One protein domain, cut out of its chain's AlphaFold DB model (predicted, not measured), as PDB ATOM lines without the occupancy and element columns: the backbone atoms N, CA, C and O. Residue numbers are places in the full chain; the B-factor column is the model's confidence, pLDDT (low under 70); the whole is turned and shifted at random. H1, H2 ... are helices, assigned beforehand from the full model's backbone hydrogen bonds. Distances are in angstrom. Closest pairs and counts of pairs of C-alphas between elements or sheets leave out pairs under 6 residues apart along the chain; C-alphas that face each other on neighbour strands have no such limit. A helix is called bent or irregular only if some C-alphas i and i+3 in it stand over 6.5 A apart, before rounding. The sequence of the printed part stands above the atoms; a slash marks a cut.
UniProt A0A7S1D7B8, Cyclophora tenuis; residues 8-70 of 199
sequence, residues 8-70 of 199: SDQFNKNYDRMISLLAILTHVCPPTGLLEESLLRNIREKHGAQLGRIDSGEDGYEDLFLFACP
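This is residues 8 to 70 of the 199 residues of a protein of Cyclophora tenuis (UniProt A0A7S1D7B8). One long helix, H1, is packed along its later part by two others: kinked H2 crosses it steeply, and short H3 runs back beside it. The printed part has 63 residues with three named helices, H1, H2 and H3 in chain order, and no named strand: all helix. It is compact, with a radius of gyration of the C-alphas of 11.7 A and spans of 36 by 27 by 18 A.

H1, residues 8 to 28, begins at C-alpha 8 (92.529, 81.009, 115.274) and is 30.4 A long. H2, residues 37 to 55, measures 21.3 A; it is irregular, with C-alphas 46 and 49 7.8 A apart, and has a kink of 74 degrees near residue 49. H3, residues 61 to 68, measures 10.6 A and ends at C-alpha 68 (106.432, 81.587, 104.416).

H1, with residues 16 to 24 alone, touches H3 at a shallow tilt of 25 degrees, opposite ways; the closest C-alphas, of Arg 17 and Ala 68, are 4.4 A apart. Residues 19 to 27 of H1 touch residues 43 to 51 of H2 at a steep tilt of 63 degrees, the same way, closest at the C-alphas of Ala 23 and Ile 43, 5.8 A. H2 and H3 are close but not clearly touching, the closest C-alphas, of Ile 54 and Tyr 61, 7.3 A apart. Every O i to N i+4 pair is within hydrogen-bond range in H1 and H3, and 13 of 15 in H2.

The C-alphas farthest apart, of Ser 8 and Gly 57, are 36.5 A apart. The printed part has no cut; the link from H1 to H2 is short, that from H2 to H3 tight. Residues 31 to 34 have pLDDT under 70.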
ATOM      1  N   SER A   8      92.985  80.311 116.491       81.50
ATOM      2  CA  SER A   8      92.529  81.009 115.274       81.50
ATOM      3  C   SER A   8      93.581  81.969 114.703       81.50
ATOM      4  O   SER A   8      93.782  82.007 113.492       81.50
ATOM      5  N   ASP A   9      94.317  82.686 115.555       83.06
ATOM      6  CA  ASP A   9      95.357  83.608 115.089       83.06
ATOM      7  C   ASP A   9      96.576  82.861 114.503       83.06
ATOM      8  O   ASP A   9      97.206  83.346 113.564       83.06
ATOM      9  N   GLN A  10      96.897  81.661 115.003       84.44
ATOM     10  CA  GLN A  10      97.968  80.826 114.444       84.44
ATOM     11  C   GLN A  10      97.546  80.191 113.114       84.44
ATOM     12  O   GLN A  10      98.348  80.124 112.183       84.44
ATOM     13  N   PHE A  11      96.285  79.768 113.011       87.62
ATOM     14  CA  PHE A  11      95.702  79.275 111.768       87.62
ATOM     15  C   PHE A  11      95.731  80.349 110.676       87.62
ATOM     16  O   PHE A  11      96.221  80.086 109.582       87.62
ATOM     17  N   ASN A  12      95.307  81.576 110.993       87.56
ATOM     18  CA  ASN A  12      95.323  82.690 110.041       87.56
ATOM     19  C   ASN A  12      96.744  83.017 109.561       87.56
ATOM     20  O   ASN A  12      96.963  83.179 108.365       87.56
ATOM     21  N   LYS A  13      97.737  83.018 110.463       87.69
ATOM     22  CA  LYS A  13      99.147  83.196 110.073       87.69
ATOM     23  C   LYS A  13      99.635  82.089 109.142       87.69
ATOM     24  O   LYS A  13     100.362  82.365 108.194       87.69
ATOM     25  N   ASN A  14      99.262  80.839 109.408       87.94
ATOM     26  CA  ASN A  14      99.626  79.724 108.535       87.94
ATOM     27  C   ASN A  14      98.940  79.841 107.170       87.94
ATOM     28  O   ASN A  14      99.592  79.628 106.153       87.94
ATOM     29  N   TYR A  15      97.669  80.243 107.141       90.00
ATOM     30  CA  TYR A  15      96.944  80.524 105.908       90.00
ATOM     31  C   TYR A  15      97.646  81.608 105.078       90.00
ATOM     32  O   TYR A  15      97.910  81.396 103.898       90.00
ATOM     33  N   ASP A  16      98.050  82.724 105.692       89.69
ATOM     34  CA  ASP A  16      98.777  83.792 104.994       89.69
ATOM     35  C   ASP A  16     100.121  83.315 104.421       89.69
ATOM     36  O   ASP A  16     100.480  83.662 103.291       89.69
ATOM     37  N   ARG A  17     100.846  82.462 105.156       90.38
ATOM     38  CA  ARG A  17     102.073  81.823 104.654       90.38
ATOM     39  C   ARG A  17     101.792  80.914 103.459       90.38
ATOM     40  O   ARG A  17     102.515  80.974 102.471       90.38
ATOM     41  N   MET A  18     100.734  80.109 103.517       90.31
ATOM     42  CA  MET A  18     100.339  79.245 102.401       90.31
ATOM     43  C   MET A  18      99.982  80.062 101.155       90.31
ATOM     44  O   MET A  18     100.422  79.716 100.063       90.31
ATOM     45  N   ILE A  19      99.259  81.178 101.313       91.38
ATOM     46  CA  ILE A  19      98.948  82.096 100.206       91.38
ATOM     47  C   ILE A  19     100.221  82.723  99.625       91.38
ATOM     48  O   ILE A  19     100.333  82.838  98.406       91.38
ATOM     49  N   SER A  20     101.209  83.053 100.461       91.88
ATOM     50  CA  SER A  20     102.502  83.584 100.004       91.88
ATOM     51  C   SER A  20     103.291  82.559  99.179       91.88
ATOM     52  O   SER A  20     103.812  82.894  98.117       91.88
ATOM     53  N   LEU A  21     103.345  81.293  99.618       90.62
ATOM     54  CA  LEU A  21     103.976  80.217  98.836       90.62
ATOM     55  C   LEU A  21     103.237  79.976  97.524       90.62
ATOM     56  O   LEU A  21     103.866  79.819  96.479       90.62
ATOM     57  N   LEU A  22     101.905  79.983  97.564       90.06
ATOM     58  CA  LEU A  22     101.097  79.813  96.368       90.06
ATOM     59  C   LEU A  22     101.326  80.962  95.379       90.06
ATOM     60  O   LEU A  22     101.456  80.706  94.188       90.06
ATOM     61  N   ALA A  23     101.481  82.200  95.859       90.56
ATOM     62  CA  ALA A  23     101.839  83.343  95.023       90.56
ATOM     63  C   ALA A  23     103.146  83.098  94.250       90.56
ATOM     64  O   ALA A  23     103.170  83.267  93.032       90.56
ATOM     65  N   ILE A  24     104.197  82.613  94.927       90.06
ATOM     66  CA  ILE A  24     105.468  82.236  94.283       90.06
ATOM     67  C   ILE A  24     105.228  81.166  93.211       90.06
ATOM     68  O   ILE A  24     105.665  81.328  92.072       90.06
ATOM     69  N   LEU A  25     104.510  80.091  93.549       88.19
ATOM     70  CA  LEU A  25     104.262  78.974  92.631       88.19
ATOM     71  C   LEU A  25     103.472  79.404  91.393       88.19
ATOM     72  O   LEU A  25     103.855  79.037  90.290       88.19
ATOM     73  N   THR A  26     102.421  80.212  91.555       86.88
ATOM     74  CA  THR A  26     101.610  80.732  90.436       86.88
ATOM     75  C   THR A  26     102.351  81.725  89.545       86.88
ATOM     76  O   THR A  26     101.947  81.972  88.409       86.88
ATOM     77  N   HIS A  27     103.417  82.329  90.063       85.75
ATOM     78  CA  HIS A  27     104.239  83.268  89.313       85.75
ATOM     79  C   HIS A  27     105.348  82.549  88.535       85.75
ATOM     80  O   HIS A  27     105.638  82.890  87.388       85.75
ATOM     81  N   VAL A  28     105.929  81.498  89.122       84.25
ATOM     82  CA  VAL A  28     106.940  80.650  88.472       84.25
ATOM     83  C   VAL A  28     106.309  79.696  87.456       84.25
ATOM     84  O   VAL A  28     106.811  79.561  86.339       84.25
ATOM     85  N   CYS A  29     105.199  79.060  87.826       80.31
ATOM     86  CA  CYS A  29     104.459  78.113  87.007       80.31
ATOM     87  C   CYS A  29     103.097  78.711  86.626       80.31
ATOM     88  O   CYS A  29     102.411  79.259  87.489       80.31
ATOM     89  N   PRO A  30     102.663  78.595  85.359       77.25
ATOM     90  CA  PRO A  30     101.320  79.000  84.959       77.25
ATOM     91  C   PRO A  30     100.245  78.358  85.859       77.25
ATOM     92  O   PRO A  30     100.262  77.141  86.038       77.25
ATOM     93  N   PRO A  31      99.267  79.118  86.384       66.44
ATOM     94  CA  PRO A  31      98.127  78.548  87.093       66.44
ATOM     95  C   PRO A  31      97.094  78.029  86.080       66.44
ATOM     96  O   PRO A  31      96.002  78.574  85.939       66.44
ATOM     97  N   THR A  32      97.439  77.011  85.298       62.41
ATOM     98  CA  THR A  32      96.543  76.438  84.285       62.41
ATOM     99  C   THR A  32      95.457  75.588  84.920       62.41
ATOM    100  O   THR A  32      95.681  74.422  85.215       62.41
ATOM    101  N   GLY A  33      94.272  76.164  85.143       62.56
ATOM    102  CA  GLY A  33      93.039  75.425  85.477       62.56
ATOM    103  C   GLY A  33      93.008  74.717  86.841       62.56
ATOM    104  O   GLY A  33      91.979  74.150  87.212       62.56
ATOM    105  N   LEU A  34      94.109  74.766  87.596       69.12
ATOM    106  CA  LEU A  34      94.260  74.119  88.901       69.12
ATOM    107  C   LEU A  34      93.688  74.951  90.053       69.12
ATOM    108  O   LEU A  34      93.292  74.388  91.071       69.12
ATOM    109  N   LEU A  35      93.648  76.278  89.909       78.94
ATOM    110  CA  LEU A  35      93.240  77.188  90.977       78.94
ATOM    111  C   LEU A  35      91.911  77.866  90.666       78.94
ATOM    112  O   LEU A  35      91.650  78.283  89.539       78.94
ATOM    113  N   GLU A  36      91.094  78.001  91.705       83.50
ATOM    114  CA  GLU A  36      89.843  78.746  91.652       83.50
ATOM    115  C   GLU A  36      90.104  80.253  91.503       83.50
ATOM    116  O   GLU A  36      91.066  80.802  92.050       83.50
ATOM    117  N   GLU A  37      89.214  80.946  90.794       84.12
ATOM    118  CA  GLU A  37      89.330  82.381  90.528       84.12
ATOM    119  C   GLU A  37      89.331  83.228  91.813       84.12
ATOM    120  O   GLU A  37      90.077  84.203  91.917       84.12
ATOM    121  N   SER A  38      88.564  82.821  92.829       87.56
ATOM    122  CA  SER A  38      88.521  83.477  94.140       87.56
ATOM    123  C   SER A  38      89.891  83.477  94.838       87.56
ATOM    124  O   SER A  38      90.305  84.483  95.422       87.56
ATOM    125  N   LEU A  39      90.636  82.376  94.718       88.44
ATOM    126  CA  LEU A  39      91.970  82.213  95.289       88.44
ATOM    127  C   LEU A  39      93.018  83.015  94.509       88.44
ATOM    128  O   LEU A  39      93.844  83.694  95.118       88.44
ATOM    129  N   LEU A  40      92.946  82.999  93.175       87.31
ATOM    130  CA  LEU A  40      93.796  83.829  92.314       87.31
ATOM    131  C   LEU A  40      93.607  85.321  92.604       87.31
ATOM    132  O   LEU A  40      94.580  86.073  92.689       87.31
ATOM    133  N   ARG A  41      92.360  85.745  92.812       89.69
ATOM    134  CA  ARG A  41      92.037  87.115  93.202       89.69
ATOM    135  C   ARG A  41      92.645  87.475  94.558       89.69
ATOM    136  O   ARG A  41      93.279  88.519  94.661       89.69
ATOM    137  N   ASN A  42      92.538  86.602  95.559       91.50
ATOM    138  CA  ASN A  42      93.142  86.814  96.879       91.50
ATOM    139  C   ASN A  42      94.679  86.941  96.802       91.50
ATOM    140  O   ASN A  42      95.262  87.854  97.387       91.50
ATOM    141  N   ILE A  43      95.340  86.084  96.015       91.44
ATOM    142  CA  ILE A  43      96.787  86.185  95.753       91.44
ATOM    143  C   ILE A  43      97.131  87.548  95.143       91.44
ATOM    144  O   ILE A  43      98.075  88.203  95.588       91.44
ATOM    145  N   ARG A  44      96.360  87.995  94.146       89.81
ATOM    146  CA  ARG A  44      96.580  89.280  93.471       89.81
ATOM    147  C   ARG A  44      96.379  90.467  94.410       89.81
ATOM    148  O   ARG A  44      97.176  91.397  94.371       89.81
ATOM    149  N   GLU A  45      95.355  90.422  95.256       92.56
ATOM    150  CA  GLU A  45      95.066  91.462  96.249       92.56
ATOM    151  C   GLU A  45      96.181  91.566  97.305       92.56
ATOM    152  O   GLU A  45      96.595  92.673  97.641       92.56
ATOM    153  N   LYS A  46      96.715  90.436  97.792       91.19
ATOM    154  CA  LYS A  46      97.748  90.426  98.847       91.19
ATOM    155  C   LYS A  46      99.174  90.628  98.343       91.19
ATOM    156  O   LYS A  46      99.948  91.345  98.972       91.19
ATOM    157  N   HIS A  47      99.539  89.982  97.238       92.12
ATOM    158  CA  HIS A  47     100.929  89.892  96.775       92.12
ATOM    159  C   HIS A  47     101.156  90.503  95.388       92.12
ATOM    160  O   HIS A  47     102.298  90.564  94.939       92.12
ATOM    161  N   GLY A  48     100.119  91.009  94.711       88.31
ATOM    162  CA  GLY A  48     100.228  91.522  93.341       88.31
ATOM    163  C   GLY A  48     101.247  92.652  93.174       88.31
ATOM    164  O   GLY A  48     102.001  92.646  92.207       88.31
ATOM    165  N   ALA A  49     101.339  93.576  94.136       90.12
ATOM    166  CA  ALA A  49     102.339  94.646  94.100       90.12
ATOM    167  C   ALA A  49     103.777  94.105  94.210       90.12
ATOM    168  O   ALA A  49     104.672  94.571  93.512       90.12
ATOM    169  N   GLN A  50     104.001  93.096  95.057       88.56
ATOM    170  CA  GLN A  50     105.314  92.471  95.219       88.56
ATOM    171  C   GLN A  50     105.701  91.646  93.987       88.56
ATOM    172  O   GLN A  50     106.833  91.751  93.527       88.56
ATOM    173  N   LEU A  51     104.753  90.903  93.408       88.19
ATOM    174  CA  LEU A  51     104.960  90.184  92.149       88.19
ATOM    175  C   LEU A  51     105.237  91.143  90.978       88.19
ATOM    176  O   LEU A  51     106.110  90.866  90.167       88.19
ATOM    177  N   GLY A  52     104.577  92.304  90.930       87.06
ATOM    178  CA  GLY A  52     104.839  93.326  89.908       87.06
ATOM    179  C   GLY A  52     106.242  93.942  89.995       87.06
ATOM    180  O   GLY A  52     106.868  94.203  88.965       87.06
ATOM    181  N   ARG A  53     106.778  94.129  91.209       88.06
ATOM    182  CA  ARG A  53     108.183  94.536  91.406       88.06
ATOM    183  C   ARG A  53     109.154  93.464  90.912       88.06
ATOM    184  O   ARG A  53     110.091  93.773  90.184       88.06
ATOM    185  N   ILE A  54     108.862  92.198  91.214       87.62
ATOM    186  CA  ILE A  54     109.628  91.047  90.714       87.62
ATOM    187  C   ILE A  54     109.615  90.983  89.178       87.62
ATOM    188  O   ILE A  54     110.647  90.722  88.561       87.62
ATOM    189  N   ASP A  55     108.471  91.247  88.543       83.56
ATOM    190  CA  ASP A  55     108.364  91.305  87.077       83.56
ATOM    191  C   ASP A  55     109.184  92.449  86.468       83.56
ATOM    192  O   ASP A  55     109.653  92.336  85.336       83.56
ATOM    193  N   SER A  56     109.414  93.517  87.234       83.31
ATOM    194  CA  SER A  56     110.270  94.644  86.844       83.31
ATOM    195  C   SER A  56     111.766  94.355  87.036       83.31
ATOM    196  O   SER A  56     112.598  95.188  86.681       83.31
ATOM    197  N   GLY A  57     112.121  93.177  87.563       76.25
ATOM    198  CA  GLY A  57     113.503  92.755  87.797       76.25
ATOM    199  C   GLY A  57     114.037  93.056  89.198       76.25
ATOM    200  O   GLY A  57     115.230  92.880  89.421       76.25
ATOM    201  N   GLU A  58     113.191  93.489  90.139       81.81
ATOM    202  CA  GLU A  58     113.588  93.625  91.545       81.81
ATOM    203  C   GLU A  58     113.634  92.262  92.254       81.81
ATOM    204  O   GLU A  58     112.812  91.372  92.010       81.81
ATOM    205  N   ASP A  59     114.550  92.122  93.212       77.69
ATOM    206  CA  ASP A  59     114.542  90.992  94.135       77.69
ATOM    207  C   ASP A  59     113.325  91.089  95.069       77.69
ATOM    208  O   ASP A  59     113.098  92.093  95.742       77.69
ATOM    209  N   GLY A  60     112.508  90.034  95.107       82.00
ATOM    210  CA  GLY A  60     111.319  90.002  95.971       82.00
ATOM    211  C   GLY A  60     110.823  88.609  96.349       82.00
ATOM    212  O   GLY A  60     110.006  88.480  97.263       82.00
ATOM    213  N   TYR A  61     111.317  87.559  95.685       86.75
ATOM    214  CA  TYR A  61     110.986  86.179  96.040       86.75
ATOM    215  C   TYR A  61     111.580  85.767  97.384       86.75
ATOM    216  O   TYR A  61     110.960  84.980  98.094       86.75
ATOM    217  N   GLU A  62     112.763  86.282  97.728       86.12
ATOM    218  CA  GLU A  62     113.431  85.960  98.988       86.12
ATOM    219  C   GLU A  62     112.570  86.381 100.179       86.12
ATOM    220  O   GLU A  62     112.319  85.561 101.052       86.12
ATOM    221  N   ASP A  63     112.003  87.588 100.165       87.00
ATOM    222  CA  ASP A  63     111.120  88.078 101.229       87.00
ATOM    223  C   ASP A  63     109.841  87.241 101.379       87.00
ATOM    224  O   ASP A  63     109.444  86.891 102.495       87.00
ATOM    225  N   LEU A  64     109.198  86.881 100.257       88.06
ATOM    226  CA  LEU A  64     108.019  86.003 100.264       88.06
ATOM    227  C   LEU A  64     108.367  84.627 100.835       88.06
ATOM    228  O   LEU A  64     107.610  84.065 101.631       88.06
ATOM    229  N   PHE A  65     109.523  84.091 100.443       88.88
ATOM    230  CA  PHE A  65     109.992  82.798 100.909       88.88
ATOM    231  C   PHE A  65     110.396  82.847 102.384       88.88
ATOM    232  O   PHE A  65     109.988  81.979 103.141       88.88
ATOM    233  N   LEU A  66     111.099  83.885 102.838       87.62
ATOM    234  CA  LEU A  66     111.468  84.116 104.239       87.62
ATOM    235  C   LEU A  66     110.239  84.162 105.150       87.62
ATOM    236  O   LEU A  66     110.233  83.575 106.232       87.62
ATOM    237  N   PHE A  67     109.178  84.840 104.713       86.94
ATOM    238  CA  PHE A  67     107.936  84.923 105.474       86.94
ATOM    239  C   PHE A  67     107.238  83.563 105.617       86.94
ATOM    240  O   PHE A  67     106.667  83.251 106.674       86.94
ATOM    241  N   ALA A  68     107.271  82.765 104.550       86.94
ATOM    242  CA  ALA A  68     106.432  81.587 104.416       86.94
ATOM    243  C   ALA A  68     107.143  80.253 104.665       86.94
ATOM    244  O   ALA A  68     106.481  79.258 104.974       86.94
ATOM    245  N   CYS A  69     108.469  80.220 104.560       82.06
ATOM    246  CA  CYS A  69     109.243  79.009 104.751       82.06
ATOM    247  C   CYS A  69     109.163  78.538 106.215       82.06
ATOM    248  O   CYS A  69     109.153  79.342 107.158       82.06
ATOM    249  N   PRO A  70     109.089  77.216 106.443       78.62
ATOM    250  CA  PRO A  70     109.261  76.661 107.774       78.62
ATOM    251  C   PRO A  70     110.613  77.077 108.359       78.62
ATOM    252  O   PRO A  70     111.615  77.174 107.651       78.62
TER     253      PRO A  70